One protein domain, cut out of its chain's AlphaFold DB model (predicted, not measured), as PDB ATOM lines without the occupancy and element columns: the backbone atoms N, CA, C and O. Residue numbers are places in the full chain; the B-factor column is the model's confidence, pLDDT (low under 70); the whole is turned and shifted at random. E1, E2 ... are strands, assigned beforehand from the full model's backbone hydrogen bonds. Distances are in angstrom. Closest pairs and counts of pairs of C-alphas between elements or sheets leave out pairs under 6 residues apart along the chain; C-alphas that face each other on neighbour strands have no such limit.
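This is residues 3 to 106 of the 123 residues of an uncharacterized protein of candidate division WWE3 bacterium RBG_19FT_COMBO_34_6 (UniProt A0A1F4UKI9). The domain is a long, narrow sandwich of two small sheets that are partly face to face, E1, E7 and E5 in one and E2 and E6 in the other, with the small hairpin E3 and E4 near the start of E5, toward the opposite end from the links E1 to E2 and E6 to E7. E7 is the long strand of the larger sheet, with E1 beside one half of it and E5 beside the other, and the long stretch of residues 56 to 79 between E5 and E6 pairs briefly with E6. The printed part has 104 residues, no named helix and seven named strands, E1 to E7 in chain order; the sheets, in the orders E1, E7, E5, then E2, E6, then E3, E4, are antiparallel. The class is all strand, although under half of the residues, 47 of 104, are in named elements. The whole is compact, with a radius of gyration of the C-alphas of 14.9 A, and elongated in outline, spanning 49 by 28 by 17 A.

In the largest sheet, which is strongly twisted, E7, residues 89 to 101, is the inner strand, and it bends by 52 degrees at residue 92. The edge strand E1, residues 3 to 9, is antiparallel to it at 154 degrees, with N 5 and O 94 within hydrogen-bond range at 3.0 A. The other edge strand E5, residues 49 to 55, is antiparallel to E7 at 158 degrees, with N 53 and O 97 at 2.8 A. The second sheet joins E2, residues 13 to 19, to E6, residues 80 to 85, antiparallel at 159 degrees, with N 13 and O 85 at 2.8 A. These two sheets form a sandwich, two sheets face to face, whose facing parts are 8.9 A centre to centre, with strands at 20 degrees. The closest C-alphas of E5 and E6, Ala 54 and Leu 82, are 7.5 A apart. E3, residues 27 to 30, and E4, residues 35 to 37, form a hairpin, with N 36 and O 28 at 2.9 A. The closest C-alphas of E4 and E5, Leu 37 and Gly 49, are 5.6 A apart. E2 is apart from E7.

E7 is 35.2 A long from C-alpha 89 at (-11.097, -27.449, -44.154) to C-alpha 101 at (-17.493, -61.810, -48.625). E2 and E5 each measure 20.4 A, E1 19.2 A and E6 15.3 A; E3 and E4 are short. E1 begins at C-alpha 3, (-8.590, -45.089, -49.752).

The two C-alphas farthest apart, Tyr 10 and Pro 104, are 49.5 A apart. The printed part has no cut. The links E4 to E5 and E5 to E6 are long. Mean pLDDT of the printed part is 93.1, and no printed residue is under 70.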
ATOM      1  N   VAL A   3      -8.686 -46.269 -48.887       83.25
ATOM      2  CA  VAL A   3      -8.590 -45.089 -49.752       83.25
ATOM      3  C   VAL A   3      -8.619 -43.856 -48.870       83.25
ATOM      4  O   VAL A   3      -9.527 -43.711 -48.053       83.25
ATOM      5  N   THR A   4      -7.642 -42.967 -49.045       85.94
ATOM      6  CA  THR A   4      -7.626 -41.663 -48.378       85.94
ATOM      7  C   THR A   4      -8.095 -40.581 -49.340       85.94
ATOM      8  O   THR A   4      -7.483 -40.377 -50.389       85.94
ATOM      9  N   VAL A   5      -9.153 -39.864 -48.967       78.62
ATOM     10  CA  VAL A   5      -9.638 -38.684 -49.695       78.62
ATOM     11  C   VAL A   5      -9.190 -37.440 -48.939       78.62
ATOM     12  O   VAL A   5      -9.543 -37.288 -47.771       78.62
ATOM     13  N   ASN A   6      -8.416 -36.575 -49.602       82.69
ATOM     14  CA  ASN A   6      -7.935 -35.316 -49.037       82.69
ATOM     15  C   ASN A   6      -8.638 -34.128 -49.688       82.69
ATOM     16  O   ASN A   6      -8.692 -34.046 -50.918       82.69
ATOM     17  N   THR A   7      -9.133 -33.191 -48.880       80.00
ATOM     18  CA  THR A   7      -9.813 -31.992 -49.386       80.00
ATOM     19  C   THR A   7      -9.253 -30.705 -48.782       80.00
ATOM     20  O   THR A   7      -8.793 -30.667 -47.640       80.00
ATOM     21  N   ASN A   8      -9.295 -29.646 -49.595       81.19
ATOM     22  CA  ASN A   8      -9.035 -28.266 -49.204       81.19
ATOM     23  C   ASN A   8     -10.223 -27.433 -49.695       81.19
ATOM     24  O   ASN A   8     -10.375 -27.243 -50.903       81.19
ATOM     25  N   ALA A   9     -11.079 -26.973 -48.786       83.31
ATOM     26  CA  ALA A   9     -12.301 -26.248 -49.128       83.31
ATOM     27  C   ALA A   9     -12.410 -24.953 -48.320       83.31
ATOM     28  O   ALA A   9     -12.188 -24.952 -47.113       83.31
ATOM     29  N   TYR A  10     -12.788 -23.854 -48.976       82.00
ATOM     30  CA  TYR A  10     -12.919 -22.539 -48.335       82.00
ATOM     31  C   TYR A  10     -14.279 -22.314 -47.650       82.00
ATOM     32  O   TYR A  10     -14.380 -21.451 -46.783       82.00
ATOM     33  N   SER A  11     -15.309 -23.086 -48.012       85.25
ATOM     34  CA  SER A  11     -16.696 -22.929 -47.536       85.25
ATOM     35  C   SER A  11     -17.378 -24.265 -47.194       85.25
ATOM     36  O   SER A  11     -18.598 -24.337 -47.088       85.25
ATOM     37  N   GLY A  12     -16.597 -25.330 -46.999       89.50
ATOM     38  CA  GLY A  12     -17.104 -26.694 -46.837       89.50
ATOM     39  C   GLY A  12     -17.256 -27.447 -48.157       89.50
ATOM     40  O   GLY A  12     -17.043 -26.907 -49.245       89.50
ATOM     41  N   TYR A  13     -17.573 -28.733 -48.056       92.56
ATOM     42  CA  TYR A  13     -17.661 -29.649 -49.184       92.56
ATOM     43  C   TYR A  13     -18.576 -30.842 -48.890       92.56
ATOM     44  O   TYR A  13     -18.878 -31.171 -47.741       92.56
ATOM     45  N   GLN A  14     -18.948 -31.541 -49.957       94.25
ATOM     46  CA  GLN A  14     -19.560 -32.863 -49.942       94.25
ATOM     47  C   GLN A  14     -18.729 -33.804 -50.813       94.25
ATOM     48  O   GLN A  14     -18.240 -33.411 -51.872       94.25
ATOM     49  N   VAL A  15     -18.554 -35.041 -50.359       94.94
ATOM     50  CA  VAL A  15     -17.947 -36.116 -51.149       94.94
ATOM     51  C   VAL A  15     -19.012 -37.156 -51.422       94.94
ATOM     52  O   VAL A  15     -19.694 -37.594 -50.496       94.94
ATOM     53  N   TYR A  16     -19.108 -37.572 -52.677       97.00
ATOM     54  CA  TYR A  16     -19.980 -38.641 -53.131       97.00
ATOM     55  C   TYR A  16     -19.158 -39.844 -53.582       97.00
ATOM     56  O   TYR A  16     -18.016 -39.691 -54.015       97.00
ATOM     57  N   ILE A  17     -19.759 -41.025 -53.472       97.50
ATOM     58  CA  ILE A  17     -19.203 -42.298 -53.917       97.50
ATOM     59  C   ILE A  17     -20.181 -43.013 -54.851       97.50
ATOM     60  O   ILE A  17     -21.379 -43.115 -54.558       97.50
ATOM     61  N   SER A  18     -19.652 -43.539 -55.949       97.31
ATOM     62  CA  SER A  18     -20.370 -44.406 -56.882       97.31
ATOM     63  C   SER A  18     -19.467 -45.516 -57.414       97.31
ATOM     64  O   SER A  18     -18.240 -45.419 -57.395       97.31
ATOM     65  N   ASP A  19     -20.100 -46.599 -57.838       96.25
ATOM     66  CA  ASP A  19     -19.491 -47.858 -58.270       96.25
ATOM     67  C   ASP A  19     -19.858 -48.118 -59.738       96.25
ATOM     68  O   ASP A  19     -20.964 -47.797 -60.166       96.25
ATOM     69  N   THR A  20     -18.938 -48.642 -60.547       94.06
ATOM     70  CA  THR A  20     -19.252 -48.941 -61.957       94.06
ATOM     71  C   THR A  20     -20.043 -50.238 -62.075       94.06
ATOM     72  O   THR A  20     -21.016 -50.328 -62.836       94.06
ATOM     73  N   GLY A  21     -19.607 -51.252 -61.333       91.12
ATOM     74  CA  GLY A  21     -20.229 -52.553 -61.225       91.12
ATOM     75  C   GLY A  21     -20.371 -53.211 -62.584       91.12
ATOM     76  O   GLY A  21     -19.436 -53.260 -63.384       91.12
ATOM     77  N   ASN A  22     -21.572 -53.700 -62.885       91.44
ATOM     78  CA  ASN A  22     -21.893 -54.225 -64.215       91.44
ATOM     79  C   ASN A  22     -22.649 -53.218 -65.108       91.44
ATOM     80  O   ASN A  22     -23.293 -53.623 -66.078       91.44
ATOM     81  N   GLY A  23     -22.631 -51.928 -64.759       90.19
ATOM     82  CA  GLY A  23     -23.381 -50.868 -65.439       90.19
ATOM     83  C   GLY A  23     -24.874 -50.795 -65.091       90.19
ATOM     84  O   GLY A  23     -25.564 -49.898 -65.571       90.19
ATOM     85  N   VAL A  24     -25.386 -51.712 -64.260       91.06
ATOM     86  CA  VAL A  24     -26.781 -51.718 -63.773       91.06
ATOM     87  C   VAL A  24     -26.835 -51.787 -62.250       91.06
ATOM     88  O   VAL A  24     -27.616 -51.080 -61.619       91.06
ATOM     89  N   ASN A  25     -26.001 -52.634 -61.656       93.81
ATOM     90  CA  ASN A  25     -25.886 -52.819 -60.221       93.81
ATOM     91  C   ASN A  25     -24.443 -52.560 -59.801       93.81
ATOM     92  O   ASN A  25     -23.524 -52.988 -60.501       93.81
ATOM     93  N   GLY A  26     -24.273 -51.915 -58.646       94.81
ATOM     94  CA  GLY A  26     -22.955 -51.745 -58.048       94.81
ATOM     95  C   GLY A  26     -22.438 -53.059 -57.466       94.81
ATOM     96  O   GLY A  26     -23.224 -53.891 -56.988       94.81
ATOM     97  N   GLY A  27     -21.129 -53.261 -57.493       95.25
ATOM     98  CA  GLY A  27     -20.481 -54.409 -56.882       95.25
ATOM     99  C   GLY A  27     -19.209 -54.851 -57.589       95.25
ATOM    100  O   GLY A  27     -18.859 -54.390 -58.668       95.25
ATOM    101  N   LEU A  28     -18.537 -55.841 -57.005       94.56
ATOM    102  CA  LEU A  28     -17.330 -56.394 -57.608       94.56
ATOM    103  C   LEU A  28     -17.702 -57.238 -58.825       94.56
ATOM    104  O   LEU A  28     -18.381 -58.263 -58.690       94.56
ATOM    105  N   PHE A  29     -17.251 -56.815 -60.004       93.38
ATOM    106  CA  PHE A  29     -17.558 -57.465 -61.269       93.38
ATOM    107  C   PHE A  29     -16.473 -58.469 -61.660       93.38
ATOM    108  O   PHE A  29     -15.277 -58.197 -61.592       93.38
ATOM    109  N   HIS A  30     -16.893 -59.648 -62.101       92.00
ATOM    110  CA  HIS A  30     -16.026 -60.666 -62.676       92.00
ATOM    111  C   HIS A  30     -16.114 -60.618 -64.197       92.00
ATOM    112  O   HIS A  30     -17.210 -60.591 -64.755       92.00
ATOM    113  N   SER A  31     -14.977 -60.725 -64.884       81.44
ATOM    114  CA  SER A  31     -14.889 -60.642 -66.356       81.44
ATOM    115  C   SER A  31     -15.796 -61.632 -67.110       81.44
ATOM    116  O   SER A  31     -16.246 -61.351 -68.216       81.44
ATOM    117  N   GLY A  32     -16.120 -62.771 -66.493       80.75
ATOM    118  CA  GLY A  32     -17.103 -63.749 -66.982       80.75
ATOM    119  C   GLY A  32     -18.585 -63.382 -66.776       80.75
ATOM    120  O   GLY A  32     -19.434 -64.240 -66.992       80.75
ATOM    121  N   GLY A  33     -18.910 -62.163 -66.328       83.50
ATOM    122  CA  GLY A  33     -20.283 -61.651 -66.195       83.50
ATOM    123  C   GLY A  33     -20.945 -61.830 -64.823       83.50
ATOM    124  O   GLY A  33     -22.094 -61.429 -64.650       83.50
ATOM    125  N   ASN A  34     -20.248 -62.418 -63.845       91.75
ATOM    126  CA  ASN A  34     -20.756 -62.554 -62.476       91.75
ATOM    127  C   ASN A  34     -20.520 -61.271 -61.670       91.75
ATOM    128  O   ASN A  34     -19.576 -60.532 -61.935       91.75
ATOM    129  N   LEU A  35     -21.355 -61.031 -60.660       94.12
ATOM    130  CA  LEU A  35     -21.269 -59.856 -59.796       94.12
ATOM    131  C   LEU A  35     -21.419 -60.279 -58.333       94.12
ATOM    132  O   LEU A  35     -22.395 -60.946 -57.981       94.12
ATOM    133  N   ILE A  36     -20.486 -59.863 -57.477       96.50
ATOM    134  CA  ILE A  36     -20.718 -59.847 -56.030       96.50
ATOM    135  C   ILE A  36     -21.406 -58.522 -55.726       96.50
ATOM    136  O   ILE A  36     -20.776 -57.467 -55.735       96.50
ATOM    137  N   LEU A  37     -22.717 -58.597 -55.510       96.31
ATOM    138  CA  LEU A  37     -23.570 -57.426 -55.367       96.31
ATOM    139  C   LEU A  37     -23.178 -56.586 -54.144       96.31
ATOM    140  O   LEU A  37     -22.939 -57.116 -53.055       96.31
ATOM    141  N   SER A  38     -23.164 -55.269 -54.337       97.31
ATOM    142  CA  SER A  38     -23.036 -54.304 -53.252       97.31
ATOM    143  C   SER A  38     -24.327 -54.235 -52.431       97.31
ATOM    144  O   SER A  38     -25.412 -54.127 -53.004       97.31
ATOM    145  N   ALA A  39     -24.248 -54.308 -51.101       97.12
ATOM    146  CA  ALA A  39     -25.437 -54.351 -50.248       97.12
ATOM    147  C   ALA A  39     -25.205 -53.751 -48.855       97.12
ATOM    148  O   ALA A  39     -24.114 -53.847 -48.297       97.12
ATOM    149  N   ASP A  40     -26.265 -53.188 -48.270       97.75
ATOM    150  CA  ASP A  40     -26.294 -52.795 -46.862       97.75
ATOM    151  C   ASP A  40     -26.441 -54.065 -46.014       97.75
ATOM    152  O   ASP A  40     -27.532 -54.631 -45.901       97.75
ATOM    153  N   MET A  41     -25.336 -54.582 -45.472       97.81
ATOM    154  CA  MET A  41     -25.351 -55.882 -44.797       97.81
ATOM    155  C   MET A  41     -24.191 -56.102 -43.828       97.81
ATOM    156  O   MET A  41     -23.168 -55.424 -43.862       97.81
ATOM    157  N   VAL A  42     -24.328 -57.135 -42.993       98.00
ATOM    158  CA  VAL A  42     -23.207 -57.723 -42.254       98.00
ATOM    159  C   VAL A  42     -22.572 -58.809 -43.114       98.00
ATOM    160  O   VAL A  42     -23.206 -59.822 -43.410       98.00
ATOM    161  N   LEU A  43     -21.313 -58.616 -43.492       97.50
ATOM    162  CA  LEU A  43     -20.554 -59.605 -44.243       97.50
ATOM    163  C   LEU A  43     -20.221 -60.812 -43.359       97.50
ATOM    164  O   LEU A  43     -19.642 -60.684 -42.274       97.50
ATOM    165  N   SER A  44     -20.574 -62.000 -43.839       96.44
ATOM    166  CA  SER A  44     -20.309 -63.265 -43.160       96.44
ATOM    167  C   SER A  44     -19.783 -64.309 -44.150       96.44
ATOM    168  O   SER A  44     -20.166 -64.300 -45.323       96.44
ATOM    169  N   PRO A  45     -18.887 -65.213 -43.717       92.88
ATOM    170  CA  PRO A  45     -18.429 -66.300 -44.572       92.88
ATOM    171  C   PRO A  45     -19.602 -67.134 -45.092       92.88
ATOM    172  O   PRO A  45     -20.469 -67.544 -44.323       92.88
ATOM    173  N   GLY A  46     -19.610 -67.416 -46.395       94.62
ATOM    174  CA  GLY A  46     -20.638 -68.236 -47.031       94.62
ATOM    175  C   GLY A  46     -21.778 -67.444 -47.675       94.62
ATOM    176  O   GLY A  46     -22.530 -68.027 -48.457       94.62
ATOM    177  N   VAL A  47     -21.871 -66.135 -47.429       95.81
ATOM    178  CA  VAL A  47     -22.827 -65.235 -48.085       95.81
ATOM    179  C   VAL A  47     -22.048 -64.214 -48.907       95.81
ATOM    180  O   VAL A  47     -21.223 -63.478 -48.371       95.81
ATOM    181  N   ALA A  48     -22.288 -64.186 -50.218       96.00
ATOM    182  CA  ALA A  48     -21.640 -63.223 -51.096       96.00
ATOM    183  C   ALA A  48     -22.169 -61.809 -50.815       96.00
ATOM    184  O   ALA A  48     -23.378 -61.618 -50.691       96.00
ATOM    185  N   GLY A  49     -21.269 -60.834 -50.731       96.75
ATOM    186  CA  GLY A  49     -21.631 -59.437 -50.517       96.75
ATOM    187  C   GLY A  49     -20.428 -58.516 -50.628       96.75
ATOM    188  O   GLY A  49     -19.291 -58.946 -50.433       96.75
ATOM    189  N   TYR A  50     -20.682 -57.254 -50.944       97.25
ATOM    190  CA  TYR A  50     -19.675 -56.211 -51.079       97.25
ATOM    191  C   TYR A  50     -20.206 -54.886 -50.522       97.25
ATOM    192  O   TYR A  50     -21.414 -54.673 -50.451       97.25
ATOM    193  N   GLY A  51     -19.309 -54.000 -50.107       97.38
ATOM    194  CA  GLY A  51     -19.670 -52.640 -49.734       97.38
ATOM    195  C   GLY A  51     -18.509 -51.875 -49.118       97.38
ATOM    196  O   GLY A  51     -17.362 -52.341 -49.101       97.38
ATOM    197  N   ALA A  52     -18.822 -50.697 -48.589       97.75
ATOM    198  CA  ALA A  52     -17.850 -49.788 -48.003       97.75
ATOM    199  C   ALA A  52     -18.152 -49.460 -46.536       97.75
ATOM    200  O   ALA A  52     -19.294 -49.468 -46.076       97.75
ATOM    201  N   GLN A  53     -17.087 -49.136 -45.817       98.25
ATOM    202  CA  GLN A  53     -17.098 -48.421 -44.548       98.25
ATOM    203  C   GLN A  53     -16.331 -47.124 -44.737       98.25
ATOM    204  O   GLN A  53     -15.434 -47.047 -45.578       98.25
ATOM    205  N   ALA A  54     -16.643 -46.128 -43.929       97.56
ATOM    206  CA  ALA A  54     -16.005 -44.839 -44.008       97.56
ATOM    207  C   ALA A  54     -15.795 -44.249 -42.616       97.56
ATOM    208  O   ALA A  54     -16.610 -44.433 -41.711       97.56
ATOM    209  N   SER A  55     -14.686 -43.542 -42.443       96.25
ATOM    210  CA  SER A  55     -14.362 -42.837 -41.210       96.25
ATOM    211  C   SER A  55     -13.637 -41.535 -41.518       96.25
ATOM    212  O   SER A  55     -12.838 -41.439 -42.448       96.25
ATOM    213  N   SER A  56     -13.924 -40.509 -40.729       93.62
ATOM    214  CA  SER A  56     -13.213 -39.239 -40.777       93.62
ATOM    215  C   SER A  56     -13.095 -38.686 -39.357       93.62
ATOM    216  O   SER A  56     -14.037 -38.835 -38.575       93.62
ATOM    217  N   PRO A  57     -11.956 -38.075 -38.989       90.38
ATOM    218  CA  PRO A  57     -11.803 -37.417 -37.698       90.38
ATOM    219  C   PRO A  57     -12.580 -36.095 -37.597       90.38
ATOM    220  O   PRO A  57     -12.810 -35.629 -36.483       90.38
ATOM    221  N   SER A  58     -12.959 -35.481 -38.723       89.56
ATOM    222  CA  SER A  58     -13.526 -34.124 -38.760       89.56
ATOM    223  C   SER A  58     -14.768 -33.980 -39.645       89.56
ATOM    224  O   SER A  58     -15.626 -33.159 -39.319       89.56
ATOM    225  N   ALA A  59     -14.918 -34.788 -40.700       93.00
ATOM    226  CA  ALA A  59     -16.090 -34.741 -41.566       93.00
ATOM    227  C   ALA A  59     -17.235 -35.555 -40.965       93.00
ATOM    228  O   ALA A  59     -17.040 -36.580 -40.308       93.00
ATOM    229  N   ILE A  60     -18.457 -35.137 -41.276       95.88
ATOM    230  CA  ILE A  60     -19.660 -35.908 -40.993       95.88
ATOM    231  C   ILE A  60     -19.747 -37.015 -42.044       95.88
ATOM    232  O   ILE A  60     -19.971 -36.746 -43.227       95.88
ATOM    233  N   VAL A  61     -19.548 -38.256 -41.606       97.19
ATOM    234  CA  VAL A  61     -19.719 -39.459 -42.429       97.19
ATOM    235  C   VAL A  61     -21.203 -39.803 -42.522       97.19
ATOM    236  O   VAL A  61     -21.902 -39.776 -41.506       97.19
ATOM    237  N   ASP A  62     -21.678 -40.163 -43.714       98.00
ATOM    238  CA  ASP A  62     -23.046 -40.656 -43.879       98.00
ATOM    239  C   ASP A  62     -23.268 -41.928 -43.023       98.00
ATOM    240  O   ASP A  62     -22.432 -42.844 -43.052       98.00
ATOM    241  N   PRO A  63     -24.367 -42.021 -42.244       97.88
ATOM    242  CA  PRO A  63     -24.642 -43.171 -41.382       97.88
ATOM    243  C   PRO A  63     -24.624 -44.525 -42.097       97.88
ATOM    244  O   PRO A  63     -24.310 -45.530 -41.463       97.88
ATOM    245  N   LYS A  64     -24.917 -44.557 -43.402       97.69
ATOM    246  CA  LYS A  64     -24.851 -45.761 -44.238       97.69
ATOM    247  C   LYS A  64     -23.443 -46.353 -44.310       97.69
ATOM    248  O   LYS A  64     -23.297 -47.553 -44.503       97.69
ATOM    249  N   TYR A  65     -22.405 -45.536 -44.163       98.12
ATOM    250  CA  TYR A  65     -21.011 -45.979 -44.254       98.12
ATOM    251  C   TYR A  65     -20.276 -45.907 -42.912       98.12
ATOM    252  O   TYR A  65     -19.176 -46.449 -42.793       98.12
ATOM    253  N   ASN A  66     -20.867 -45.287 -41.888       97.81
ATOM    254  CA  ASN A  66     -20.272 -45.129 -40.563       97.81
ATOM    255  C   ASN A  66     -20.371 -46.417 -39.721       97.81
ATOM    256  O   ASN A  66     -21.056 -46.486 -38.696       97.81
ATOM    257  N   TYR A  67     -19.686 -47.462 -40.180       97.19
ATOM    258  CA  TYR A  67     -19.641 -48.773 -39.546       97.19
ATOM    259  C   TYR A  67     -18.212 -49.200 -39.204       97.19
ATOM    260  O   TYR A  67     -17.230 -48.752 -39.788       97.19
ATOM    261  N   SER A  68     -18.117 -50.146 -38.270       94.88
ATOM    262  CA  SER A  68     -16.901 -50.907 -37.973       94.88
ATOM    263  C   SER A  68     -17.204 -52.410 -37.995       94.88
ATOM    264  O   SER A  68     -18.353 -52.830 -38.148       94.88
ATOM    265  N   GLY A  69     -16.175 -53.257 -37.892       96.06
ATOM    266  CA  GLY A  69     -16.356 -54.709 -37.990       96.06
ATOM    267  C   GLY A  69     -16.764 -55.130 -39.404       96.06
ATOM    268  O   GLY A  69     -16.163 -54.659 -40.367       96.06
ATOM    269  N   ASN A  70     -17.765 -55.999 -39.545       97.19
ATOM    270  CA  ASN A  70     -18.154 -56.576 -40.841       97.19
ATOM    271  C   ASN A  70     -19.391 -55.935 -41.489       97.19
ATOM    272  O   ASN A  70     -19.803 -56.378 -42.556       97.19
ATOM    273  N   THR A  71     -19.991 -54.920 -40.867       98.31
ATOM    274  CA  THR A  71     -21.147 -54.219 -41.442       98.31
ATOM    275  C   THR A  71     -20.690 -53.236 -42.509       98.31
ATOM    276  O   THR A  71     -19.794 -52.440 -42.251       98.31
ATOM    277  N   VAL A  72     -21.284 -53.275 -43.694       98.31
ATOM    278  CA  VAL A  72     -20.954 -52.384 -44.811       98.31
ATOM    279  C   VAL A  72     -22.202 -51.688 -45.336       98.31
ATOM    280  O   VAL A  72     -23.301 -52.235 -45.238       98.31
ATOM    281  N   GLY A  73     -22.006 -50.499 -45.901       98.25
ATOM    282  CA  GLY A  73     -23.003 -49.811 -46.708       98.25
ATOM    283  C   GLY A  73     -22.842 -50.134 -48.189       98.25
ATOM    284  O   GLY A  73     -21.716 -50.230 -48.692       98.25
ATOM    285  N   ALA A  74     -23.959 -50.251 -48.903       97.50
ATOM    286  CA  ALA A  74     -23.987 -50.457 -50.343       97.50
ATOM    287  C   ALA A  74     -23.384 -49.258 -51.087       97.50
ATOM    288  O   ALA A  74     -23.723 -48.099 -50.826       97.50
ATOM    289  N   VAL A  75     -22.551 -49.539 -52.076       96.38
ATOM    290  CA  VAL A  75     -22.069 -48.576 -53.069       96.38
ATOM    291  C   VAL A  75     -22.784 -48.874 -54.380       96.38
ATOM    292  O   VAL A  75     -22.666 -49.971 -54.918       96.38
ATOM    293  N   ASN A  76     -23.598 -47.923 -54.836       95.00
ATOM    294  CA  ASN A  76     -24.449 -48.083 -56.013       95.00
ATOM    295  C   ASN A  76     -23.842 -47.383 -57.233       95.00
ATOM    296  O   ASN A  76     -22.947 -46.552 -57.099       95.00
ATOM    297  N   ILE A  77     -24.418 -47.645 -58.410       95.75
ATOM    298  CA  ILE A  77     -24.045 -46.955 -59.654       95.75
ATOM    299  C   ILE A  77     -24.363 -45.456 -59.657       95.75
ATOM    300  O   ILE A  77     -23.776 -44.689 -60.412       95.75
ATOM    301  N   SER A  78     -25.305 -45.030 -58.817       95.56
ATOM    302  CA  SER A  78     -25.619 -43.624 -58.595       95.56
ATOM    303  C   SER A  78     -24.792 -43.066 -57.446       95.56
ATOM    304  O   SER A  78     -24.573 -43.768 -56.456       95.56
ATOM    305  N   ASP A  79     -24.444 -41.786 -57.530       96.06
ATOM    306  CA  ASP A  79     -23.747 -41.067 -56.465       96.06
ATOM    307  C   ASP A  79     -24.513 -41.141 -55.137       96.06
ATOM    308  O   ASP A  79     -25.691 -40.791 -55.043       96.06
ATOM    309  N   ASN A  80     -23.822 -41.600 -54.095       96.06
ATOM    310  CA  ASN A  80     -24.297 -41.598 -52.714       96.06
ATOM    311  C   ASN A  80     -23.422 -40.638 -51.920       96.06
ATOM    312  O   ASN A  80     -22.203 -40.642 -52.085       96.06
ATOM    313  N   GLN A  81     -24.015 -39.832 -51.046       96.88
ATOM    314  CA  GLN A  81     -23.225 -38.992 -50.154       96.88
ATOM    315  C   GLN A  81     -22.401 -39.878 -49.215       96.88
ATOM    316  O   GLN A  81     -22.912 -40.830 -48.633       96.88
ATOM    317  N   LEU A  82     -21.114 -39.569 -49.091       96.62
ATOM    318  CA  LEU A  82     -20.168 -40.313 -48.267       96.62
ATOM    319  C   LEU A  82     -19.702 -39.479 -47.075       96.62
ATOM    320  O   LEU A  82     -19.752 -39.931 -45.932       96.62
ATOM    321  N   PHE A  83     -19.276 -38.246 -47.352       93.88
ATOM    322  CA  PHE A  83     -18.794 -37.296 -46.356       93.88
ATOM    323  C   PHE A  83     -19.380 -35.915 -46.612       93.88
ATOM    324  O   PHE A  83     -19.645 -35.537 -47.755       93.88
ATOM    325  N   SER A  84     -19.502 -35.120 -45.557       94.50
ATOM    326  CA  SER A  84     -19.694 -33.678 -45.678       94.50
ATOM    327  C   SER A  84     -18.956 -32.919 -44.592       94.50
ATOM    328  O   SER A  84     -18.803 -33.393 -43.468       94.50
ATOM    329  N   ASN A  85     -18.534 -31.710 -44.932       93.06
ATOM    330  CA  ASN A  85     -18.084 -30.714 -43.981       93.06
ATOM    331  C   ASN A  85     -18.731 -29.377 -44.356       93.06
ATOM    332  O   ASN A  85     -18.757 -29.001 -45.525       93.06
ATOM    333  N   LEU A  86     -19.290 -28.669 -43.379       91.38
ATOM    334  CA  LEU A  86     -19.942 -27.371 -43.591       91.38
ATOM    335  C   LEU A  86     -18.980 -26.190 -43.408       91.38
ATOM    336  O   LEU A  86     -19.358 -25.049 -43.650       91.38
ATOM    337  N   LEU A  87     -17.758 -26.453 -42.945       88.62
ATOM    338  CA  LEU A  87     -16.766 -25.445 -42.604       88.62
ATOM    339  C   LEU A  87     -15.564 -25.524 -43.543       88.62
ATOM    340  O   LEU A  87     -15.331 -26.535 -44.205       88.62
ATOM    341  N   ALA A  88     -14.779 -24.448 -43.573       85.44
ATOM    342  CA  ALA A  88     -13.491 -24.471 -44.245       85.44
ATOM    343  C   ALA A  88     -12.600 -25.573 -43.652       85.44
ATOM    344  O   ALA A  88     -12.506 -25.716 -42.430       85.44
ATOM    345  N   ALA A  89     -11.933 -26.319 -44.523       82.75
ATOM    346  CA  ALA A  89     -11.097 -27.449 -44.154       82.75
ATOM    347  C   ALA A  89      -9.797 -27.426 -44.956       82.75
ATOM    348  O   ALA A  89      -9.801 -27.116 -46.151       82.75
ATOM    349  N   THR A  90      -8.696 -27.775 -44.294       83.50
ATOM    350  CA  THR A  90      -7.363 -27.858 -44.897       83.50
ATOM    351  C   THR A  90      -6.738 -29.190 -44.526       83.50
ATOM    352  O   THR A  90      -6.642 -29.508 -43.341       83.50
ATOM    353  N   ASN A  91      -6.262 -29.933 -45.525       82.19
ATOM    354  CA  ASN A  91      -5.661 -31.259 -45.377       82.19
ATOM    355  C   ASN A  91      -6.555 -32.231 -44.600       82.19
ATOM    356  O   ASN A  91      -6.074 -33.044 -43.809       82.19
ATOM    357  N   GLU A  92      -7.865 -32.124 -44.802       85.62
ATOM    358  CA  GLU A  92      -8.803 -33.033 -44.171       85.62
ATOM    359  C   GLU A  92      -8.758 -34.381 -44.879       85.62
ATOM    360  O   GLU A  92      -9.007 -34.451 -46.083       85.62
ATOM    361  N   ALA A  93      -8.452 -35.429 -44.114       88.25
ATOM    362  CA  ALA A  93      -8.354 -36.797 -44.590       88.25
ATOM    363  C   ALA A  93      -9.549 -37.621 -44.104       88.25
ATOM    364  O   ALA A  93      -9.900 -37.599 -42.922       88.25
ATOM    365  N   ALA A  94     -10.137 -38.401 -45.001       91.25
ATOM    366  CA  ALA A  94     -11.105 -39.433 -44.661       91.25
ATOM    367  C   ALA A  94     -10.658 -40.778 -45.234       91.25
ATOM    368  O   ALA A  94     -10.048 -40.824 -46.304       91.25
ATOM    369  N   THR A  95     -10.969 -41.859 -44.525       95.31
ATOM    370  CA  THR A  95     -10.625 -43.227 -44.911       95.31
ATOM    371  C   THR A  95     -11.872 -43.965 -45.361       95.31
ATOM    372  O   THR A  95     -12.902 -43.927 -44.689       95.31
ATOM    373  N   VAL A  96     -11.762 -44.680 -46.477       96.75
ATOM    374  CA  VAL A  96     -12.798 -45.577 -46.996       96.75
ATOM    375  C   VAL A  96     -12.227 -46.980 -47.087       96.75
ATOM    376  O   VAL A  96     -11.158 -47.174 -47.665       96.75
ATOM    377  N   ILE A  97     -12.934 -47.951 -46.516       97.00
ATOM    378  CA  ILE A  97     -12.532 -49.356 -46.486       97.00
ATOM    379  C   ILE A  97     -13.569 -50.174 -47.241       97.00
ATOM    380  O   ILE A  97     -14.710 -50.304 -46.800       97.00
ATOM    381  N   PHE A  98     -13.151 -50.786 -48.344       96.00
ATOM    382  CA  PHE A  98     -13.981 -51.743 -49.074       96.00
ATOM    383  C   PHE A  98     -13.816 -53.143 -48.508       96.00
ATOM    384  O   PHE A  98     -12.697 -53.578 -48.203       96.00
ATOM    385  N   LYS A  99     -14.931 -53.862 -48.396       95.88
ATOM    386  CA  LYS A  99     -14.960 -55.242 -47.918       95.88
ATOM    387  C   LYS A  99     -15.846 -56.089 -48.809       95.88
ATOM    388  O   LYS A  99     -16.834 -55.611 -49.356       95.88
ATOM    389  N   ALA A 100     -15.487 -57.360 -48.906       95.69
ATOM    390  CA  ALA A 100     -16.259 -58.356 -49.619       95.69
ATOM    391  C   ALA A 100     -16.295 -59.665 -48.829       95.69
ATOM    392  O   ALA A 100     -15.355 -59.994 -48.102       95.69
ATOM    393  N   ALA A 101     -17.370 -60.416 -49.008       96.06
ATOM    394  CA  ALA A 101     -17.493 -61.810 -48.625       96.06
ATOM    395  C   ALA A 101     -17.908 -62.631 -49.847       96.06
ATOM    396  O   ALA A 101     -18.508 -62.116 -50.792       96.06
ATOM    397  N   MET A 102     -17.570 -63.917 -49.824       93.94
ATOM    398  CA  MET A 102     -17.875 -64.865 -50.889       93.94
ATOM    399  C   MET A 102     -18.730 -66.008 -50.341       93.94
ATOM    400  O   MET A 102     -18.617 -66.401 -49.174       93.94
ATOM    401  N   SER A 103     -19.559 -66.566 -51.214       94.31
ATOM    402  CA  SER A 103     -20.291 -67.814 -51.003       94.31
ATOM    403  C   SER A 103     -19.584 -68.991 -51.693       94.31
ATOM    404  O   SER A 103     -18.780 -68.776 -52.601       94.31
ATOM    405  N   PRO A 104     -19.933 -70.251 -51.369       93.50
ATOM    406  CA  PRO A 104     -19.431 -71.419 -52.102       93.50
ATOM    407  C   PRO A 104     -19.828 -71.443 -53.588       93.50
ATOM    408  O   PRO A 104     -19.248 -72.190 -54.366       93.50
ATOM    409  N   THR A 105     -20.831 -70.649 -53.976       91.00
ATOM    410  CA  THR A 105     -21.302 -70.497 -55.361       91.00
ATOM    411  C   THR A 105     -20.694 -69.289 -56.071       91.00
ATOM    412  O   THR A 105     -20.989 -69.062 -57.243       91.00
ATOM    413  N   THR A 106     -19.864 -68.499 -55.383       94.06
ATOM    414  CA  THR A 106     -19.145 -67.386 -56.007       94.06
ATOM    415  C   THR A 106     -18.179 -67.956 -57.039       94.06
ATOM    416  O   THR A 106     -17.374 -68.833 -56.730       94.06
TER     417      THR A 106